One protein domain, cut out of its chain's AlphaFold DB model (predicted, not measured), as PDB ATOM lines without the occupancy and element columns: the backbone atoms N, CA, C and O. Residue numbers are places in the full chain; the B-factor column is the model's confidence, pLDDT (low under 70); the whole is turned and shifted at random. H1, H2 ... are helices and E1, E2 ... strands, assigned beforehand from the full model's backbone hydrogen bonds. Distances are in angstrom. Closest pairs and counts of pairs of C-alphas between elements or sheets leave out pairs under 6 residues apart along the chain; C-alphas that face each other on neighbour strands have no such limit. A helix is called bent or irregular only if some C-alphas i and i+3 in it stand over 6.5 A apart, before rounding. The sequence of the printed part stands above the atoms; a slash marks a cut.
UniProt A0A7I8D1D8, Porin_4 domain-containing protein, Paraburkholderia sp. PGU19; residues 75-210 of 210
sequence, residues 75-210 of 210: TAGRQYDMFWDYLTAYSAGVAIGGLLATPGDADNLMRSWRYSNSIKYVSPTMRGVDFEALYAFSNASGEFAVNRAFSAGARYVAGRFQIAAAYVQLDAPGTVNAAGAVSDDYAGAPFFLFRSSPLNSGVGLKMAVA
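AT A GLANCE: This is residues 75 to 210 of the 210 residues of the protein "Porin_4 domain-containing protein" of Paraburkholderia sp. PGU19 (UniProt A0A7I8D1D8). One twisted, curled sheet of six strands forms a wall, with the short helix H1 slantwise over one face; the long hairpin of E4 and E5 makes much of its length, and E2 bends so that the E1 edge turns toward the side that H1 is on. The little helix H2 lies off the sheet beyond H1, and two long stretches, residues 96 to 114 and 172 to 204, have no named element. The printed part has 136 residues, with two named helices and six named strands in the order E1 H1 H2 E2 E3 E4 E5 E6; the sheet runs E1 - E2 - E3 - E4 - E5 - E6, antiparallel throughout. The class is mixed, helices and strands, with under half of the residues in named elements; the whole is compact, with a radius of gyration of the C-alphas of 15.2 A and spans of 46 by 34 by 25 A.

HOW THE PARTS SIT: E1, residues 75 to 79, is an edge strand beside E2, residues 115 to 122, where N 77 and O 118 are 2.8 A apart. E2 bends by 92 degrees at residue 118. E3, residues 129 to 136, forms a hairpin with E2, with N 121 and O 133 at 2.8 A. E4, residues 148 to 158, follows, with N 134 and O 151 at 2.8 A across E3 and E4. E5, residues 161 to 171, stands at 176 degrees to E4, with N 156 and O 163 at 2.8 A. E6, residues 205 to 209, is the other edge strand, with N 170 and O 205 at 3.0 A across E5 and E6. E2 to E6 form a meander, each strand the antiparallel neighbour of the one before. H1, residues 82 to 90, is on the sheet at a height of 7.7 A, over E4 and E5, at 39 degrees to E4 on the local plane. Its closest C-alphas to E4 are Met 82 and Gly 153, 5.6 A apart. H1 is only just irregular: C-alphas 86 and 89 are 7.0 A apart. In H1, 2 of 5 O i to N i+4 pairs and 1 of 6 O i to N i+3 pairs are within hydrogen-bond range; H2, residues 92 to 95, is too short for an i+4 pair. H2 is not on the sheet and is close to but not clearly touching H1, the closest C-alphas, Thr 88 and Val 94, being 6.5 A apart.

IN THESE COORDINATES: E1 begins at C-alpha 75, (48.676, 32.583, -1.192), and spans 8.7 A. H1 spans 12.7 A, H2 5.0 A, E2 15.5 A and E3 24.2 A. E4 spans 34.5 A from C-alpha 148 at (35.166, 42.565, 2.228), and E5 34.3 A. E6 spans 13.1 A and ends at C-alpha 209, (30.223, 27.484, 13.636).

THE WHOLE: The C-alphas farthest apart, Gly 142 and Arg 160, are 48.6 A apart. The printed part has no cut. The links H2 to E2, E3 to E4 and E5 to E6 are long. Mean pLDDT of the printed part is 81.9; residues 97, 174 to 175 and 187 to 210 are under 70.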
ATOM      1  N   THR A  75      49.250  32.536   0.157       98.88
ATOM      2  CA  THR A  75      48.676  32.583  -1.192       98.88
ATOM      3  C   THR A  75      47.804  33.811  -1.385       98.88
ATOM      4  O   THR A  75      47.135  34.268  -0.461       98.88
ATOM      5  N   ALA A  76      47.771  34.322  -2.612       98.81
ATOM      6  CA  ALA A  76      46.925  35.428  -3.021       98.81
ATOM      7  C   ALA A  76      46.098  35.067  -4.261       98.81
ATOM      8  O   ALA A  76      46.592  34.422  -5.190       98.81
ATOM      9  N   GLY A  77      44.834  35.491  -4.283       98.31
ATOM     10  CA  GLY A  77      43.923  35.300  -5.411       98.31
ATOM     11  C   GLY A  77      42.520  34.886  -4.982       98.31
ATOM     12  O   GLY A  77      41.963  35.429  -4.029       98.31
ATOM     13  N   ARG A  78      41.929  33.940  -5.710       97.12
ATOM     14  CA  ARG A  78      40.582  33.420  -5.486       97.12
ATOM     15  C   ARG A  78      40.605  32.045  -4.833       97.12
ATOM     16  O   ARG A  78      41.089  31.089  -5.443       97.12
ATOM     17  N   GLN A  79      40.087  31.955  -3.610       97.31
ATOM     18  CA  GLN A  79      40.310  30.808  -2.723       97.31
ATOM     19  C   GLN A  79      39.067  30.455  -1.894       97.31
ATOM     20  O   GLN A  79      38.101  31.219  -1.844       97.31
ATOM     21  N   TYR A  80      39.097  29.278  -1.271       95.50
ATOM     22  CA  TYR A  80      38.102  28.837  -0.292       95.50
ATOM     23  C   TYR A  80      38.428  29.356   1.118       95.50
ATOM     24  O   TYR A  80      39.556  29.780   1.373       95.50
ATOM     25  N   ASP A  81      37.428  29.336   2.002       94.31
ATOM     26  CA  ASP A  81      37.559  29.654   3.427       94.31
ATOM     27  C   ASP A  81      37.757  28.402   4.293       94.31
ATOM     28  O   ASP A  81      37.737  27.262   3.830       94.31
ATOM     29  N   MET A  82      37.892  28.632   5.595       94.50
ATOM     30  CA  MET A  82      38.169  27.588   6.574       94.50
ATOM     31  C   MET A  82      36.940  26.739   6.906       94.50
ATOM     32  O   MET A  82      37.088  25.632   7.415       94.50
ATOM     33  N   PHE A  83      35.731  27.197   6.570       91.31
ATOM     34  CA  PHE A  83      34.555  26.328   6.595       91.31
ATOM     35  C   PHE A  83      34.716  25.218   5.565       91.31
ATOM     36  O   PHE A  83      34.509  24.043   5.881       91.31
ATOM     37  N   TRP A  84      35.167  25.571   4.359       90.88
ATOM     38  CA  TRP A  84      35.486  24.573   3.355       90.88
ATOM     39  C   TRP A  84      36.651  23.673   3.787       90.88
ATOM     40  O   TRP A  84      36.509  22.448   3.780       90.88
ATOM     41  N   ASP A  85      37.777  24.268   4.182       93.25
ATOM     42  CA  ASP A  85      39.025  23.529   4.408       93.25
ATOM     43  C   ASP A  85      39.016  22.659   5.675       93.25
ATOM     44  O   ASP A  85      39.674  21.613   5.707       93.25
ATOM     45  N   TYR A  86      38.235  23.030   6.696       92.38
ATOM     46  CA  TYR A  86      38.170  22.282   7.953       92.38
ATOM     47  C   TYR A  86      36.837  21.601   8.237       92.38
ATOM     48  O   TYR A  86      36.853  20.493   8.770       92.38
ATOM     49  N   LEU A  87      35.694  22.219   7.927       90.19
ATOM     50  CA  LEU A  87      34.405  21.756   8.460       90.19
ATOM     51  C   LEU A  87      33.628  20.834   7.512       90.19
ATOM     52  O   LEU A  87      32.807  20.033   7.959       90.19
ATOM     53  N   THR A  88      33.900  20.884   6.208       86.44
ATOM     54  CA  THR A  88      33.122  20.121   5.212       86.44
ATOM     55  C   THR A  88      33.173  18.614   5.390       86.44
ATOM     56  O   THR A  88      32.174  17.947   5.130       86.44
ATOM     57  N   ALA A  89      34.295  18.076   5.870       82.25
ATOM     58  CA  ALA A  89      34.446  16.651   6.149       82.25
ATOM     59  C   ALA A  89      33.495  16.153   7.255       82.25
ATOM     60  O   ALA A  89      33.175  14.968   7.291       82.25
ATOM     61  N   TYR A  90      33.020  17.052   8.125       83.19
ATOM     62  CA  TYR A  90      32.092  16.747   9.218       83.19
ATOM     63  C   TYR A  90      30.632  17.074   8.874       83.19
ATOM     64  O   TYR A  90      29.727  16.800   9.660       83.19
ATOM     65  N   SER A  91      30.377  17.661   7.701       82.44
ATOM     66  CA  SER A  91      29.036  18.077   7.309       82.44
ATOM     67  C   SER A  91      28.228  16.899   6.770       82.44
ATOM     68  O   SER A  91      28.492  16.387   5.679       82.44
ATOM     69  N   ALA A  92      27.172  16.523   7.499       76.94
ATOM     70  CA  ALA A  92      26.181  15.568   7.008       76.94
ATOM     71  C   ALA A  92      25.559  16.055   5.692       76.94
ATOM     72  O   ALA A  92      25.429  15.270   4.758       76.94
ATOM     73  N   GLY A  93      25.265  17.358   5.583       75.25
ATOM     74  CA  GLY A  93      24.764  17.982   4.359       75.25
ATOM     75  C   GLY A  93      25.685  17.750   3.163       75.25
ATOM     76  O   GLY A  93      25.196  17.389   2.098       75.25
ATOM     77  N   VAL A  94      27.009  17.865   3.335       78.00
ATOM     78  CA  VAL A  94      27.971  17.576   2.253       78.00
ATOM     79  C   VAL A  94      27.955  16.085   1.919       78.00
ATOM     80  O   VAL A  94      27.911  15.723   0.744       78.00
ATOM     81  N   ALA A  95      27.957  15.226   2.941       75.56
ATOM     82  CA  ALA A  95      28.044  13.777   2.782       75.56
ATOM     83  C   ALA A  95      26.852  13.163   2.027       75.56
ATOM     84  O   ALA A  95      27.029  12.168   1.325       75.56
ATOM     85  N   ILE A  96      25.654  13.749   2.139       76.69
ATOM     86  CA  ILE A  96      24.430  13.226   1.506       76.69
ATOM     87  C   ILE A  96      23.905  14.098   0.355       76.69
ATOM     88  O   ILE A  96      22.716  14.070   0.038       76.69
ATOM     89  N   GLY A  97      24.778  14.885  -0.281       69.88
ATOM     90  CA  GLY A  97      24.433  15.618  -1.504       69.88
ATOM     91  C   GLY A  97      23.501  16.815  -1.290       69.88
ATOM     92  O   GLY A  97      22.682  17.125  -2.149       69.88
ATOM     93  N   GLY A  98      23.607  17.489  -0.144       70.62
ATOM     94  CA  GLY A  98      22.920  18.750   0.150       70.62
ATOM     95  C   GLY A  98      21.548  18.617   0.816       70.62
ATOM     96  O   GLY A  98      20.938  19.637   1.119       70.62
ATOM     97  N   LEU A  99      21.060  17.401   1.104       70.50
ATOM     98  CA  LEU A  99      19.737  17.198   1.729       70.50
ATOM     99  C   LEU A  99      19.610  17.813   3.135       70.50
ATOM    100  O   LEU A  99      18.501  18.100   3.574       70.50
ATOM    101  N   LEU A 100      20.733  18.017   3.829       75.25
ATOM    102  CA  LEU A 100      20.814  18.688   5.133       75.25
ATOM    103  C   LEU A 100      21.629  19.986   5.056       75.25
ATOM    104  O   LEU A 100      22.243  20.391   6.041       75.25
ATOM    105  N   ALA A 101      21.695  20.614   3.879       76.06
ATOM    106  CA  ALA A 101      22.267  21.948   3.769       76.06
ATOM    107  C   ALA A 101      21.429  22.933   4.595       76.06
ATOM    108  O   ALA A 101      20.195  22.851   4.624       76.06
ATOM    109  N   THR A 102      22.092  23.869   5.269       76.56
ATOM    110  CA  THR A 102      21.388  24.938   5.978       76.56
ATOM    111  C   THR A 102      20.571  25.776   4.985       76.56
ATOM    112  O   THR A 102      20.949  25.876   3.813       76.56
ATOM    113  N   PRO A 103      19.428  26.366   5.388       73.81
ATOM    114  CA  PRO A 103      18.639  27.206   4.495       73.81
ATOM    115  C   PRO A 103      19.494  28.299   3.848       73.81
ATOM    116  O   PRO A 103      20.120  29.107   4.532       73.81
ATOM    117  N   GLY A 104      19.532  28.295   2.516       73.38
ATOM    118  CA  GLY A 104      20.362  29.204   1.735       73.38
ATOM    119  C   GLY A 104      21.849  28.861   1.689       73.38
ATOM    120  O   GLY A 104      22.551  29.592   1.023       73.38
ATOM    121  N   ASP A 105      22.343  27.790   2.315       77.75
ATOM    122  CA  ASP A 105      23.784  27.537   2.519       77.75
ATOM    123  C   ASP A 105      24.457  28.651   3.337       77.75
ATOM    124  O   ASP A 105      25.548  29.122   3.018       77.75
ATOM    125  N   ALA A 106      23.774  29.118   4.386       72.81
ATOM    126  CA  ALA A 106      24.225  30.239   5.209       72.81
ATOM    127  C   ALA A 106      25.598  30.007   5.866       72.81
ATOM    128  O   ALA A 106      26.263  30.970   6.212       72.81
ATOM    129  N   ASP A 107      26.043  28.761   6.020       79.06
ATOM    130  CA  ASP A 107      27.365  28.394   6.545       79.06
ATOM    131  C   ASP A 107      28.442  28.207   5.452       79.06
ATOM    132  O   ASP A 107      29.593  27.928   5.773       79.06
ATOM    133  N   ASN A 108      28.104  28.374   4.170       84.12
ATOM    134  CA  ASN A 108      28.973  28.126   3.009       84.12
ATOM    135  C   ASN A 108      29.532  26.694   2.890       84.12
ATOM    136  O   ASN A 108      30.462  26.461   2.107       84.12
ATOM    137  N   LEU A 109      29.013  25.707   3.627       84.19
ATOM    138  CA  LEU A 109      29.546  24.341   3.577       84.19
ATOM    139  C   LEU A 109      29.301  23.690   2.207       84.19
ATOM    140  O   LEU A 109      30.061  22.803   1.801       84.19
ATOM    141  N   MET A 110      28.299  24.144   1.441       81.00
ATOM    142  CA  MET A 110      28.075  23.694   0.060       81.00
ATOM    143  C   MET A 110      28.968  24.403  -0.968       81.00
ATOM    144  O   MET A 110      28.982  23.992  -2.136       81.00
ATOM    145  N   ARG A 111      29.801  25.371  -0.553       83.12
ATOM    146  CA  ARG A 111      30.676  26.195  -1.411       83.12
ATOM    147  C   ARG A 111      29.907  27.116  -2.351       83.12
ATOM    148  O   ARG A 111      30.280  27.249  -3.533       83.12
ATOM    149  N   SER A 112      28.836  27.720  -1.860       82.06
ATOM    150  CA  SER A 112      28.016  28.630  -2.658       82.06
ATOM    151  C   SER A 112      28.770  29.881  -3.108       82.06
ATOM    152  O   SER A 112      28.378  30.481  -4.107       82.06
ATOM    153  N   TRP A 113      29.879  30.241  -2.451       86.94
ATOM    154  CA  TRP A 113      30.797  31.285  -2.916       86.94
ATOM    155  C   TRP A 113      32.262  31.002  -2.571       86.94
ATOM    156  O   TRP A 113      32.592  30.136  -1.758       86.94
ATOM    157  N   ARG A 114      33.153  31.757  -3.220       92.12
ATOM    158  CA  ARG A 114      34.589  31.858  -2.915       92.12
ATOM    159  C   ARG A 114      35.013  33.318  -2.845       92.12
ATOM    160  O   ARG A 114      34.316  34.203  -3.344       92.12
ATOM    161  N   TYR A 115      36.204  33.531  -2.306       94.31
ATOM    162  CA  TYR A 115      36.739  34.843  -1.971       94.31
ATOM    163  C   TYR A 115      37.749  35.281  -3.022       94.31
ATOM    164  O   TYR A 115      38.824  34.699  -3.118       94.31
ATOM    165  N   SER A 116      37.386  36.270  -3.836       95.25
ATOM    166  CA  SER A 116      38.253  36.927  -4.818       95.25
ATOM    167  C   SER A 116      39.105  38.011  -4.168       95.25
ATOM    168  O   SER A 116      38.722  38.568  -3.145       95.25
ATOM    169  N   ASN A 117      40.244  38.328  -4.794       96.12
ATOM    170  CA  ASN A 117      41.245  39.254  -4.260       96.12
ATOM    171  C   ASN A 117      41.484  39.020  -2.760       96.12
ATOM    172  O   ASN A 117      41.217  39.876  -1.921       96.12
ATOM    173  N   SER A 118      41.889  37.799  -2.425       98.38
ATOM    174  CA  SER A 118      42.145  37.376  -1.054       98.38
ATOM    175  C   SER A 118      43.616  37.096  -0.833       98.38
ATOM    176  O   SER A 118      44.307  36.683  -1.762       98.38
ATOM    177  N   ILE A 119      44.069  37.278   0.400       98.62
ATOM    178  CA  ILE A 119      45.317  36.725   0.914       98.62
ATOM    179  C   ILE A 119      44.937  35.669   1.943       98.62
ATOM    180  O   ILE A 119      44.108  35.923   2.817       98.62
ATOM    181  N   LYS A 120      45.546  34.492   1.833       98.75
ATOM    182  CA  LYS A 120      45.348  33.369   2.741       98.75
ATOM    183  C   LYS A 120      46.690  32.889   3.269       98.75
ATOM    184  O   LYS A 120      47.637  32.742   2.501       98.75
ATOM    185  N   TYR A 121      46.750  32.623   4.566       98.75
ATOM    186  CA  TYR A 121      47.874  31.971   5.217       98.75
ATOM    187  C   TYR A 121      47.434  30.645   5.839       98.75
ATOM    188  O   TYR A 121      46.380  30.578   6.470       98.75
ATOM    189  N   VAL A 122      48.263  29.618   5.671       98.50
ATOM    190  CA  VAL A 122      48.127  28.285   6.270       98.50
ATOM    191  C   VAL A 122      49.394  27.999   7.066       98.50
ATOM    192  O   VAL A 122      50.491  28.030   6.502       98.50
ATOM    193  N   SER A 123      49.271  27.723   8.362       98.56
ATOM    194  CA  SER A 123      50.428  27.417   9.203       98.56
ATOM    195  C   SER A 123      51.013  26.034   8.891       98.56
ATOM    196  O   SER A 123      50.298  25.142   8.427       98.56
ATOM    197  N   PRO A 124      52.291  25.778   9.221       97.88
ATOM    198  CA  PRO A 124      52.755  24.408   9.404       97.88
ATOM    199  C   PRO A 124      51.924  23.702  10.480       97.88
ATOM    200  O   PRO A 124      51.439  24.338  11.422       97.88
ATOM    201  N   THR A 125      51.820  22.377  10.390       97.06
ATOM    202  CA  THR A 125      51.248  21.573  11.473       97.06
ATOM    203  C   THR A 125      52.272  21.409  12.592       97.06
ATOM    204  O   THR A 125      53.342  20.832  12.404       97.06
ATOM    205  N   MET A 126      51.926  21.870  13.789       96.62
ATOM    206  CA  MET A 126      52.765  21.813  14.981       96.62
ATOM    207  C   MET A 126      52.101  20.920  16.025       96.62
ATOM    208  O   MET A 126      51.075  21.275  16.598       96.62
ATOM    209  N   ARG A 127      52.683  19.740  16.279       96.12
ATOM    210  CA  ARG A 127      52.164  18.762  17.263       96.12
ATOM    211  C   ARG A 127      50.678  18.419  17.047       96.12
ATOM    212  O   ARG A 127      49.926  18.273  18.005       96.12
ATOM    213  N   GLY A 128      50.274  18.302  15.782       96.00
ATOM    214  CA  GLY A 128      48.899  18.000  15.383       96.00
ATOM    215  C   GLY A 128      47.973  19.214  15.276       96.00
ATOM    216  O   GLY A 128      46.832  19.025  14.879       96.00
ATOM    217  N   VAL A 129      48.431  20.429  15.601       97.69
ATOM    218  CA  VAL A 129      47.654  21.673  15.453       97.69
ATOM    219  C   VAL A 129      48.058  22.407  14.179       97.69
ATOM    220  O   VAL A 129      49.248  22.609  13.944       97.69
ATOM    221  N   ASP A 130      47.086  22.853  13.396       97.94
ATOM    222  CA  ASP A 130      47.277  23.810  12.305       97.94
ATOM    223  C   ASP A 130      46.204  24.908  12.351       97.94
ATOM    224  O   ASP A 130      45.133  24.715  12.934       97.94
ATOM    225  N   PHE A 131      46.514  26.082  11.804       98.31
ATOM    226  CA  PHE A 131      45.574  27.193  11.705       98.31
ATOM    227  C   PHE A 131      45.667  27.891  10.354       98.31
ATOM    228  O   PHE A 131      46.707  27.907   9.690       98.31
ATOM    229  N   GLU A 132      44.563  28.524   9.984       98.38
ATOM    230  CA  GLU A 132      44.400  29.216   8.720       98.38
ATOM    231  C   GLU A 132      43.716  30.567   8.932       98.38
ATOM    232  O   GLU A 132      42.841  30.721   9.787       98.38
ATOM    233  N   ALA A 133      44.103  31.554   8.127       98.50
ATOM    234  CA  ALA A 133      43.496  32.880   8.099       98.50
ATOM    235  C   ALA A 133      43.377  33.373   6.656       98.50
ATOM    236  O   ALA A 133      44.283  33.173   5.849       98.50
ATOM    237  N   LEU A 134      42.274  34.045   6.338       98.62
ATOM    238  CA  LEU A 134      41.993  34.623   5.032       98.62
ATOM    239  C   LEU A 134      41.413  36.022   5.211       98.62
ATOM    240  O   LEU A 134      40.483  36.227   5.989       98.62
ATOM    241  N   TYR A 135      41.925  36.973   4.440       97.94
ATOM    242  CA  TYR A 135      41.328  38.293   4.285       97.94
ATOM    243  C   TYR A 135      41.114  38.577   2.803       97.94
ATOM    244  O   TYR A 135      42.035  38.418   2.003       97.94
ATOM    245  N   ALA A 136      39.910  38.999   2.435       97.31
ATOM    246  CA  ALA A 136      39.545  39.345   1.071       97.31
ATOM    247  C   ALA A 136      39.092  40.799   0.989       97.31
ATOM    248  O   ALA A 136      38.244  41.250   1.763       97.31
ATOM    249  N   PHE A 137      39.695  41.535   0.061       95.88
ATOM    250  CA  PHE A 137      39.555  42.982  -0.024       95.88
ATOM    251  C   PHE A 137      38.228  43.393  -0.668       95.88
ATOM    252  O   PHE A 137      37.708  42.716  -1.551       95.88
ATOM    253  N   SER A 138      37.734  44.565  -0.262       94.44
ATOM    254  CA  SER A 138      36.535  45.189  -0.831       94.44
ATOM    255  C   SER A 138      36.659  45.459  -2.331       94.44
ATOM    256  O   SER A 138      35.685  45.326  -3.045       94.44
ATOM    257  N   ASN A 139      37.826  45.837  -2.855       90.75
ATOM    258  CA  ASN A 139      37.992  46.310  -4.245       90.75
ATOM    259  C   ASN A 139      37.259  47.622  -4.591       90.75
ATOM    260  O   ASN A 139      37.419  48.107  -5.709       90.75
ATOM    261  N   ALA A 140      36.508  48.234  -3.669       90.50
ATOM    262  CA  ALA A 140      35.942  49.565  -3.868       90.50
ATOM    263  C   ALA A 140      36.923  50.662  -3.425       90.50
ATOM    264  O   ALA A 140      37.503  50.608  -2.338       90.50
ATOM    265  N   SER A 141      37.088  51.681  -4.269       88.69
ATOM    266  CA  SER A 141      37.875  52.873  -3.939       88.69
ATOM    267  C   SER A 141      37.159  53.695  -2.867       88.69
ATOM    268  O   SER A 141      35.973  53.976  -3.006       88.69
ATOM    269  N   GLY A 142      37.859  54.058  -1.791       89.50
ATOM    270  CA  GLY A 142      37.296  54.828  -0.673       89.50
ATOM    271  C   GLY A 142      36.387  54.038   0.279       89.50
ATOM    272  O   GLY A 142      36.155  54.492   1.392       89.50
ATOM    273  N   GLU A 143      35.952  52.831  -0.098       87.81
ATOM    274  CA  GLU A 143      34.951  52.032   0.624       87.81
ATOM    275  C   GLU A 143      35.504  50.652   1.020       87.81
ATOM    276  O   GLU A 143      35.058  49.597   0.564       87.81
ATOM    277  N   PHE A 144      36.513  50.633   1.893       89.94
ATOM    278  CA  PHE A 144      37.261  49.412   2.233       89.94
ATOM    279  C   PHE A 144      36.461  48.349   2.996       89.94
ATOM    280  O   PHE A 144      36.912  47.206   3.085       89.94
ATOM    281  N   ALA A 145      35.304  48.707   3.556       88.00
ATOM    282  CA  ALA A 145      34.452  47.802   4.324       88.00
ATOM    283  C   ALA A 145      33.302  47.188   3.507       88.00
ATOM    284  O   ALA A 145      32.654  46.271   3.997       88.00
ATOM    285  N   VAL A 146      33.042  47.649   2.281       88.06
ATOM    286  CA  VAL A 146      31.917  47.149   1.475       88.06
ATOM    287  C   VAL A 146      32.330  45.910   0.687       88.06
ATOM    288  O   VAL A 146      33.202  45.980  -0.172       88.06
ATOM    289  N   ASN A 147      31.670  44.782   0.932       89.19
ATOM    290  CA  ASN A 147      31.977  43.492   0.319       89.19
ATOM    291  C   ASN A 147      33.443  43.073   0.533       89.19
ATOM    292  O   ASN A 147      34.124  42.633  -0.393       89.19
ATOM    293  N   ARG A 148      33.945  43.240   1.761       93.19
ATOM    294  CA  ARG A 148      35.166  42.565   2.228       93.19
ATOM    295  C   ARG A 148      34.794  41.316   3.021       93.19
ATOM    296  O   ARG A 148      33.674  41.205   3.526       93.19
ATOM    297  N   ALA A 149      35.748  40.409   3.181       93.50
ATOM    298  CA  ALA A 149      35.547  39.219   3.991       93.50
ATOM    299  C   ALA A 149      36.773  38.863   4.825       93.50
ATOM    300  O   ALA A 149      37.914  39.103   4.431       93.50
ATOM    301  N   PHE A 150      36.513  38.235   5.962       95.12
ATOM    302  CA  PHE A 150      37.518  37.641   6.823       95.12
ATOM    303  C   PHE A 150      37.098  36.220   7.174       95.12
ATOM    304  O   PHE A 150      35.933  35.969   7.473       95.12
ATOM    305  N   SER A 151      38.054  35.301   7.181       96.31
ATOM    306  CA  SER A 151      37.867  33.976   7.746       96.31
ATOM    307  C   SER A 151      39.087  33.582   8.562       96.31
ATOM    308  O   SER A 151      40.213  33.939   8.223       96.31
ATOM    309  N   ALA A 152      38.870  32.823   9.628       97.94
ATOM    310  CA  ALA A 152      39.932  32.183  10.389       97.94
ATOM    311  C   ALA A 152      39.466  30.814  10.876       97.94
ATOM    312  O   ALA A 152      38.272  30.604  11.081       97.94
ATOM    313  N   GLY A 153      40.393  29.894  11.089       97.06
ATOM    314  CA  GLY A 153      40.085  28.604  11.684       97.06
ATOM    315  C   GLY A 153      41.316  27.932  12.261       97.06
ATOM    316  O   GLY A 153      42.447  28.303  11.951       97.06
ATOM    317  N   ALA A 154      41.080  26.922  13.083       97.69
ATOM    318  CA  ALA A 154      42.120  26.048  13.594       97.69
ATOM    319  C   ALA A 154      41.612  24.613  13.655       97.69
ATOM    320  O   ALA A 154      40.421  24.366  13.861       97.69
ATOM    321  N   ARG A 155      42.539  23.669  13.518       97.12
ATOM    322  CA  ARG A 155      42.274  22.238  13.593       97.12
ATOM    323  C   ARG A 155      43.319  21.550  14.455       97.12
ATOM    324  O   ARG A 155      44.498  21.890  14.417       97.12
ATOM    325  N   TYR A 156      42.880  20.543  15.200       96.75
ATOM    326  CA  TYR A 156      43.738  19.604  15.903       96.75
ATOM    327  C   TYR A 156      43.449  18.168  15.463       96.75
ATOM    328  O   TYR A 156      42.291  17.749  15.418       96.75
ATOM    329  N   VAL A 157      44.504  17.413  15.157       96.31
ATOM    330  CA  VAL A 157      44.448  16.005  14.750       96.31
ATOM    331  C   VAL A 157      45.394  15.171  15.613       96.31
ATOM    332  O   VAL A 157      46.603  15.397  15.636       96.31
ATOM    333  N   ALA A 158      44.842  14.155  16.277       96.19
ATOM    334  CA  ALA A 158      45.570  13.172  17.072       96.19
ATOM    335  C   ALA A 158      45.057  11.755  16.777       96.19
ATOM    336  O   ALA A 158      44.100  11.263  17.380       96.19
ATOM    337  N   GLY A 159      45.696  11.077  15.820       92.88
ATOM    338  CA  GLY A 159      45.273   9.748  15.375       92.88
ATOM    339  C   GLY A 159      43.859   9.779  14.786       92.88
ATOM    340  O   GLY A 159      43.637  10.391  13.747       92.88
ATOM    341  N   ARG A 160      42.908   9.107  15.448       92.25
ATOM    342  CA  ARG A 160      41.486   9.079  15.050       92.25
ATOM    343  C   ARG A 160      40.670  10.249  15.606       92.25
ATOM    344  O   ARG A 160      39.523  10.414  15.208       92.25
ATOM    345  N   PHE A 161      41.227  11.016  16.540       93.25
ATOM    346  CA  PHE A 161      40.565  12.184  17.101       93.25
ATOM    347  C   PHE A 161      40.883  13.414  16.257       93.25
ATOM    348  O   PHE A 161      42.053  13.691  15.976       93.25
ATOM    349  N   GLN A 162      39.844  14.142  15.856       94.25
ATOM    350  CA  GLN A 162      39.962  15.386  15.112       94.25
ATOM    351  C   GLN A 162      38.926  16.380  15.630       94.25
ATOM    352  O   GLN A 162      37.786  16.004  15.898       94.25
ATOM    353  N   ILE A 163      39.326  17.638  15.766       95.06
ATOM    354  CA  ILE A 163      38.432  18.750  16.084       95.06
ATOM    355  C   ILE A 163      38.872  19.970  15.286       95.06
ATOM    356  O   ILE A 163      40.071  20.191  15.098       95.06
ATOM    357  N   ALA A 164      37.918  20.751  14.801       94.75
ATOM    358  CA  ALA A 164      38.194  21.997  14.114       94.75
ATOM    359  C   ALA A 164      37.117  23.029  14.423       94.75
ATOM    360  O   ALA A 164      35.971  22.665  14.659       94.75
ATOM    361  N   ALA A 165      37.500  24.299  14.375       94.50
ATOM    362  CA  ALA A 165      36.593  25.430  14.494       94.50
ATOM    363  C   ALA A 165      36.926  26.455  13.410       94.50
ATOM    364  O   ALA A 165      38.101  26.652  13.076       94.50
ATOM    365  N   ALA A 166      35.902  27.118  12.874       93.94
ATOM    366  CA  ALA A 166      36.073  28.149  11.860       93.94
ATOM    367  C   ALA A 166      35.107  29.323  12.064       93.94
ATOM    368  O   ALA A 166      33.991  29.191  12.566       93.94
ATOM    369  N   TYR A 167      35.552  30.499  11.638       92.50
ATOM    370  CA  TYR A 167      34.816  31.754  11.678       92.50
ATOM    371  C   TYR A 167      34.853  32.417  10.304       92.50
ATOM    372  O   TYR A 167      35.892  32.410   9.636       92.50
ATOM    373  N   VAL A 168      33.729  33.006   9.893       91.19
ATOM    374  CA  VAL A 168      33.605  33.806   8.670       91.19
ATOM    375  C   VAL A 168      32.809  35.073   8.979       91.19
ATOM    376  O   VAL A 168      31.725  35.036   9.560       91.19
ATOM    377  N   GLN A 169      33.322  36.212   8.527       89.69
ATOM    378  CA  GLN A 169      32.607  37.482   8.515       89.69
ATOM    379  C   GLN A 169      32.604  38.060   7.107       89.69
ATOM    380  O   GLN A 169      33.658  38.178   6.480       89.69
ATOM    381  N   LEU A 170      31.422  38.469   6.652       87.56
ATOM    382  CA  LEU A 170      31.208  39.145   5.380       87.56
ATOM    383  C   LEU A 170      30.586  40.514   5.653       87.56
ATOM    384  O   LEU A 170      29.490  40.599   6.206       87.56
ATOM    385  N   ASP A 171      31.244  41.591   5.240       87.06
ATOM    386  CA  ASP A 171      30.713  42.940   5.430       87.06
ATOM    387  C   ASP A 171      29.953  43.373   4.168       87.06
ATOM    388  O   ASP A 171      30.554  43.542   3.113       87.06
ATOM    389  N   ALA A 172      28.625  43.516   4.264       80.38
ATOM    390  CA  ALA A 172      27.729  43.868   3.152       80.38
ATOM    391  C   ALA A 172      28.002  43.097   1.830       80.38
ATOM    392  O   ALA A 172      28.218  43.725   0.786       80.38
ATOM    393  N   PRO A 173      28.028  41.746   1.844       76.44
ATOM    394  CA  PRO A 173      28.237  40.972   0.624       76.44
ATOM    395  C   PRO A 173      27.033  41.124  -0.321       76.44
ATOM    396  O   PRO A 173      25.884  41.044   0.112       76.44
ATOM    397  N   GLY A 174      27.274  41.337  -1.618       67.38
ATOM    398  CA  GLY A 174      26.196  41.444  -2.608       67.38
ATOM    399  C   GLY A 174      26.466  42.437  -3.741       67.38
ATOM    400  O   GLY A 174      27.607  42.721  -4.097       67.38
ATOM    401  N   THR A 175      25.392  42.968  -4.335       61.84
ATOM    402  CA  THR A 175      25.437  43.727  -5.600       61.84
ATOM    403  C   THR A 175      25.895  45.178  -5.473       61.84
ATOM    404  O   THR A 175      26.204  45.780  -6.496       61.84
ATOM    405  N   VAL A 176      25.946  45.748  -4.259       73.44
ATOM    406  CA  VAL A 176      26.420  47.133  -4.033       73.44
ATOM    407  C   VAL A 176      27.836  47.306  -4.582       73.44
ATOM    408  O   VAL A 176      28.156  48.318  -5.196       73.44
ATOM    409  N   ASN A 177      28.655  46.269  -4.419       80.38
ATOM    410  CA  ASN A 177      29.985  46.182  -4.986       80.38
ATOM    411  C   ASN A 177      30.173  44.797  -5.616       80.38
ATOM    412  O   ASN A 177      30.755  43.895  -5.016       80.38
ATOM    413  N   ALA A 178      29.654  44.625  -6.833       80.00
ATOM    414  CA  ALA A 178      29.709  43.356  -7.563       80.00
ATOM    415  C   ALA A 178      31.143  42.876  -7.871       80.00
ATOM    416  O   ALA A 178      31.354  41.697  -8.152       80.00
ATOM    417  N   ALA A 179      32.123  43.785  -7.812       85.00
ATOM    418  CA  ALA A 179      33.540  43.489  -7.987       85.00
ATOM    419  C   ALA A 179      34.263  43.172  -6.664       85.00
ATOM    420  O   ALA A 179      35.479  42.989  -6.677       85.00
ATOM    421  N   GLY A 180      33.551  43.121  -5.534       89.06
ATOM    422  CA  GLY A 180      34.150  42.897  -4.222       89.06
ATOM    423  C   GLY A 180      34.626  41.473  -3.957       89.06
ATOM    424  O   GLY A 180      34.723  40.642  -4.864       89.06
ATOM    425  N   ALA A 181      34.969  41.201  -2.698       91.69
ATOM    426  CA  ALA A 181      35.536  39.926  -2.273       91.69
ATOM    427  C   ALA A 181      34.631  38.742  -2.621       91.69
ATOM    428  O   ALA A 181      35.116  37.690  -3.039       91.69
ATOM    429  N   VAL A 182      33.320  38.905  -2.447       89.31
ATOM    430  CA  VAL A 182      32.345  37.829  -2.593       89.31
ATOM    431  C   VAL A 182      31.325  38.173  -3.669       89.31
ATOM    432  O   VAL A 182      30.811  39.286  -3.746       89.31
ATOM    433  N   SER A 183      31.018  37.192  -4.512       81.88
ATOM    434  CA  SER A 183      30.000  37.294  -5.556       81.88
ATOM    435  C   SER A 183      29.195  36.004  -5.633       81.88
ATOM    436  O   SER A 183      29.724  34.945  -5.297       81.88
ATOM    437  N   ASP A 184      27.989  36.077  -6.192       74.50
ATOM    438  CA  ASP A 184      27.192  34.894  -6.512       74.50
ATOM    439  C   ASP A 184      27.926  33.995  -7.520       74.50
ATOM    440  O   ASP A 184      28.152  34.368  -8.675       74.50
ATOM    441  N   ASP A 185      28.301  32.790  -7.092       81.12
ATOM    442  CA  ASP A 185      28.887  31.788  -7.986       81.12
ATOM    443  C   ASP A 185      27.818  30.913  -8.646       81.12
ATOM    444  O   ASP A 185      27.998  30.417  -9.763       81.12
ATOM    445  N   TYR A 186      26.699  30.717  -7.959       75.19
ATOM    446  CA  TYR A 186      25.598  29.878  -8.401       75.19
ATOM    447  C   TYR A 186      24.281  30.642  -8.268       75.19
ATOM    448  O   TYR A 186      24.086  31.409  -7.326       75.19
ATOM    449  N   ALA A 187      23.364  30.427  -9.212       60.66
ATOM    450  CA  ALA A 187      22.016  30.971  -9.111       60.66
ATOM    451  C   ALA A 187      21.332  30.401  -7.854       60.66
ATOM    452  O   ALA A 187      21.265  29.183  -7.698       60.66
ATOM    453  N   GLY A 188      20.851  31.273  -6.961       57.00
ATOM    454  CA  GLY A 188      20.219  30.868  -5.699       57.00
ATOM    455  C   GLY A 188      21.161  30.676  -4.499       57.00
ATOM    456  O   GLY A 188      20.704  30.170  -3.479       57.00
ATOM    457  N   ALA A 189      22.434  31.082  -4.587       56.53
ATOM    458  CA  ALA A 189      23.347  31.188  -3.436       56.53
ATOM    459  C   ALA A 189      22.738  32.053  -2.284       56.53
ATOM    460  O   ALA A 189      21.827  32.847  -2.535       56.53
ATOM    461  N   PRO A 190      23.192  31.960  -1.016       53.72
ATOM    462  CA  PRO A 190      22.497  32.537   0.160       53.72
ATOM    463  C   PRO A 190      22.263  34.032   0.101       53.72
ATOM    464  O   PRO A 190      21.392  34.555   0.801       53.72
ATOM    465  N   PHE A 191      23.019  34.734  -0.738       53.72
ATOM    466  CA  PHE A 191      22.836  36.152  -0.980       53.72
ATOM    467  C   PHE A 191      21.497  36.464  -1.653       53.72
ATOM    468  O   PHE A 191      21.280  37.607  -2.007       53.72
ATOM    469  N   PHE A 192      20.568  35.522  -1.834       48.72
ATOM    470  CA  PHE A 192      19.155  35.822  -2.098       48.72
ATOM    471  C   PHE A 192      18.292  35.883  -0.824       48.72
ATOM    472  O   PHE A 192      17.315  36.626  -0.812       48.72
ATOM    473  N   LEU A 193      18.653  35.167   0.249       50.47
ATOM    474  CA  LEU A 193      17.868  35.080   1.491       50.47
ATOM    475  C   LEU A 193      18.328  36.062   2.580       50.47
ATOM    476  O   LEU A 193      17.515  36.459   3.410       50.47
ATOM    477  N   PHE A 194      19.594  36.502   2.562       54.62
ATOM    478  CA  PHE A 194      20.173  37.328   3.633       54.62
ATOM    479  C   PHE A 194      20.937  38.579   3.128       54.62
ATOM    480  O   PHE A 194      21.951  38.962   3.700       54.62
ATOM    481  N   ARG A 195      20.461  39.238   2.052       53.41
ATOM    482  CA  ARG A 195      21.115  40.420   1.416       53.41
ATOM    483  C   ARG A 195      21.365  41.605   2.347       53.41
ATOM    484  O   ARG A 195      22.299  42.373   2.146       53.41
ATOM    485  N   SER A 196      20.489  41.779   3.319       48.44
ATOM    486  CA  SER A 196      20.528  42.837   4.315       48.44
ATOM    487  C   SER A 196      19.865  42.295   5.565       48.44
ATOM    488  O   SER A 196      18.844  41.608   5.463       48.44
ATOM    489  N   SER A 197      20.399  42.624   6.739       45.34
ATOM    490  CA  SER A 197      19.633  42.428   7.966       45.34
ATOM    491  C   SER A 197      18.263  43.109   7.804       45.34
ATOM    492  O   SER A 197      18.232  44.273   7.391       45.34
ATOM    493  N   PRO A 198      17.138  42.456   8.157       44.78
ATOM    494  CA  PRO A 198      15.822  43.105   8.204       44.78
ATOM    495  C   PRO A 198      15.793  44.335   9.123       44.78
ATOM    496  O   PRO A 198      14.856  45.123   9.073       44.78
ATOM    497  N   LEU A 199      16.813  44.484   9.976       41.62
ATOM    498  CA  LEU A 199      16.952  45.556  10.952       41.62
ATOM    499  C   LEU A 199      17.846  46.708  10.461       41.62
ATOM    500  O   LEU A 199      17.715  47.813  10.977       41.62
ATOM    501  N   ASN A 200      18.769  46.479   9.511       44.22
ATOM    502  CA  ASN A 200      19.679  47.515   9.001       44.22
ATOM    503  C   ASN A 200      20.386  47.082   7.695       44.22
ATOM    504  O   ASN A 200      21.091  46.072   7.664       44.22
ATOM    505  N   SER A 201      20.274  47.892   6.637       45.66
ATOM    506  CA  SER A 201      20.924  47.670   5.335       45.66
ATOM    507  C   SER A 201      22.455  47.817   5.338       45.66
ATOM    508  O   SER A 201      23.086  47.523   4.329       45.66
ATOM    509  N   GLY A 202      23.058  48.264   6.444       46.88
ATOM    510  CA  GLY A 202      24.507  48.412   6.629       46.88
ATOM    511  C   GLY A 202      25.179  47.326   7.481       46.88
ATOM    512  O   GLY A 202      26.378  47.418   7.725       46.88
ATOM    513  N   VAL A 203      24.446  46.314   7.967       46.88
ATOM    514  CA  VAL A 203      25.012  45.256   8.828       46.88
ATOM    515  C   VAL A 203      25.308  44.002   8.001       46.88
ATOM    516  O   VAL A 203      24.399  43.404   7.429       46.88
ATOM    517  N   GLY A 204      26.589  43.620   7.938       52.16
ATOM    518  CA  GLY A 204      27.071  42.401   7.280       52.16
ATOM    519  C   GLY A 204      26.697  41.104   8.007       52.16
ATOM    520  O   GLY A 204      26.330  41.117   9.184       52.16
ATOM    521  N   LEU A 205      26.801  39.972   7.304       55.41
ATOM    522  CA  LEU A 205      26.611  38.644   7.888       55.41
ATOM    523  C   LEU A 205      27.818  38.248   8.744       55.41
ATOM    524  O   LEU A 205      28.970  38.348   8.316       55.41
ATOM    525  N   LYS A 206      27.538  37.727   9.939       50.50
ATOM    526  CA  LYS A 206      28.523  37.077  10.806       50.50
ATOM    527  C   LYS A 206      28.111  35.625  11.005       50.50
ATOM    528  O   LYS A 206      27.032  35.376  11.539       50.50
ATOM    529  N   MET A 207      28.971  34.692  10.605       52.03
ATOM    530  CA  MET A 207      28.793  33.262  10.844       52.03
ATOM    531  C   MET A 207      29.912  32.738  11.745       52.03
ATOM    532  O   MET A 207      31.097  32.873  11.446       52.03
ATOM    533  N   ALA A 208      29.523  32.092  12.839       43.53
ATOM    534  CA  ALA A 208      30.414  31.307  13.678       43.53
ATOM    535  C   ALA A 208      29.820  29.903  13.788       43.53
ATOM    536  O   ALA A 208      28.668  29.764  14.202       43.53
ATOM    537  N   VAL A 209      30.583  28.884  13.401       49.91
ATOM    538  CA  VAL A 209      30.223  27.484  13.636       49.91
ATOM    539  C   VAL A 209      31.363  26.869  14.436       49.91
ATOM    540  O   VAL A 209      32.523  26.915  14.019       49.91
ATOM    541  N   ALA A 210      31.012  26.401  15.632       44.19
ATOM    542  CA  ALA A 210      31.907  25.751  16.581       44.19
ATOM    543  C   ALA A 210      31.848  24.232  16.420       44.19
ATOM    544  O   ALA A 210      30.743  23.724  16.113       44.19
TER     545      ALA A 210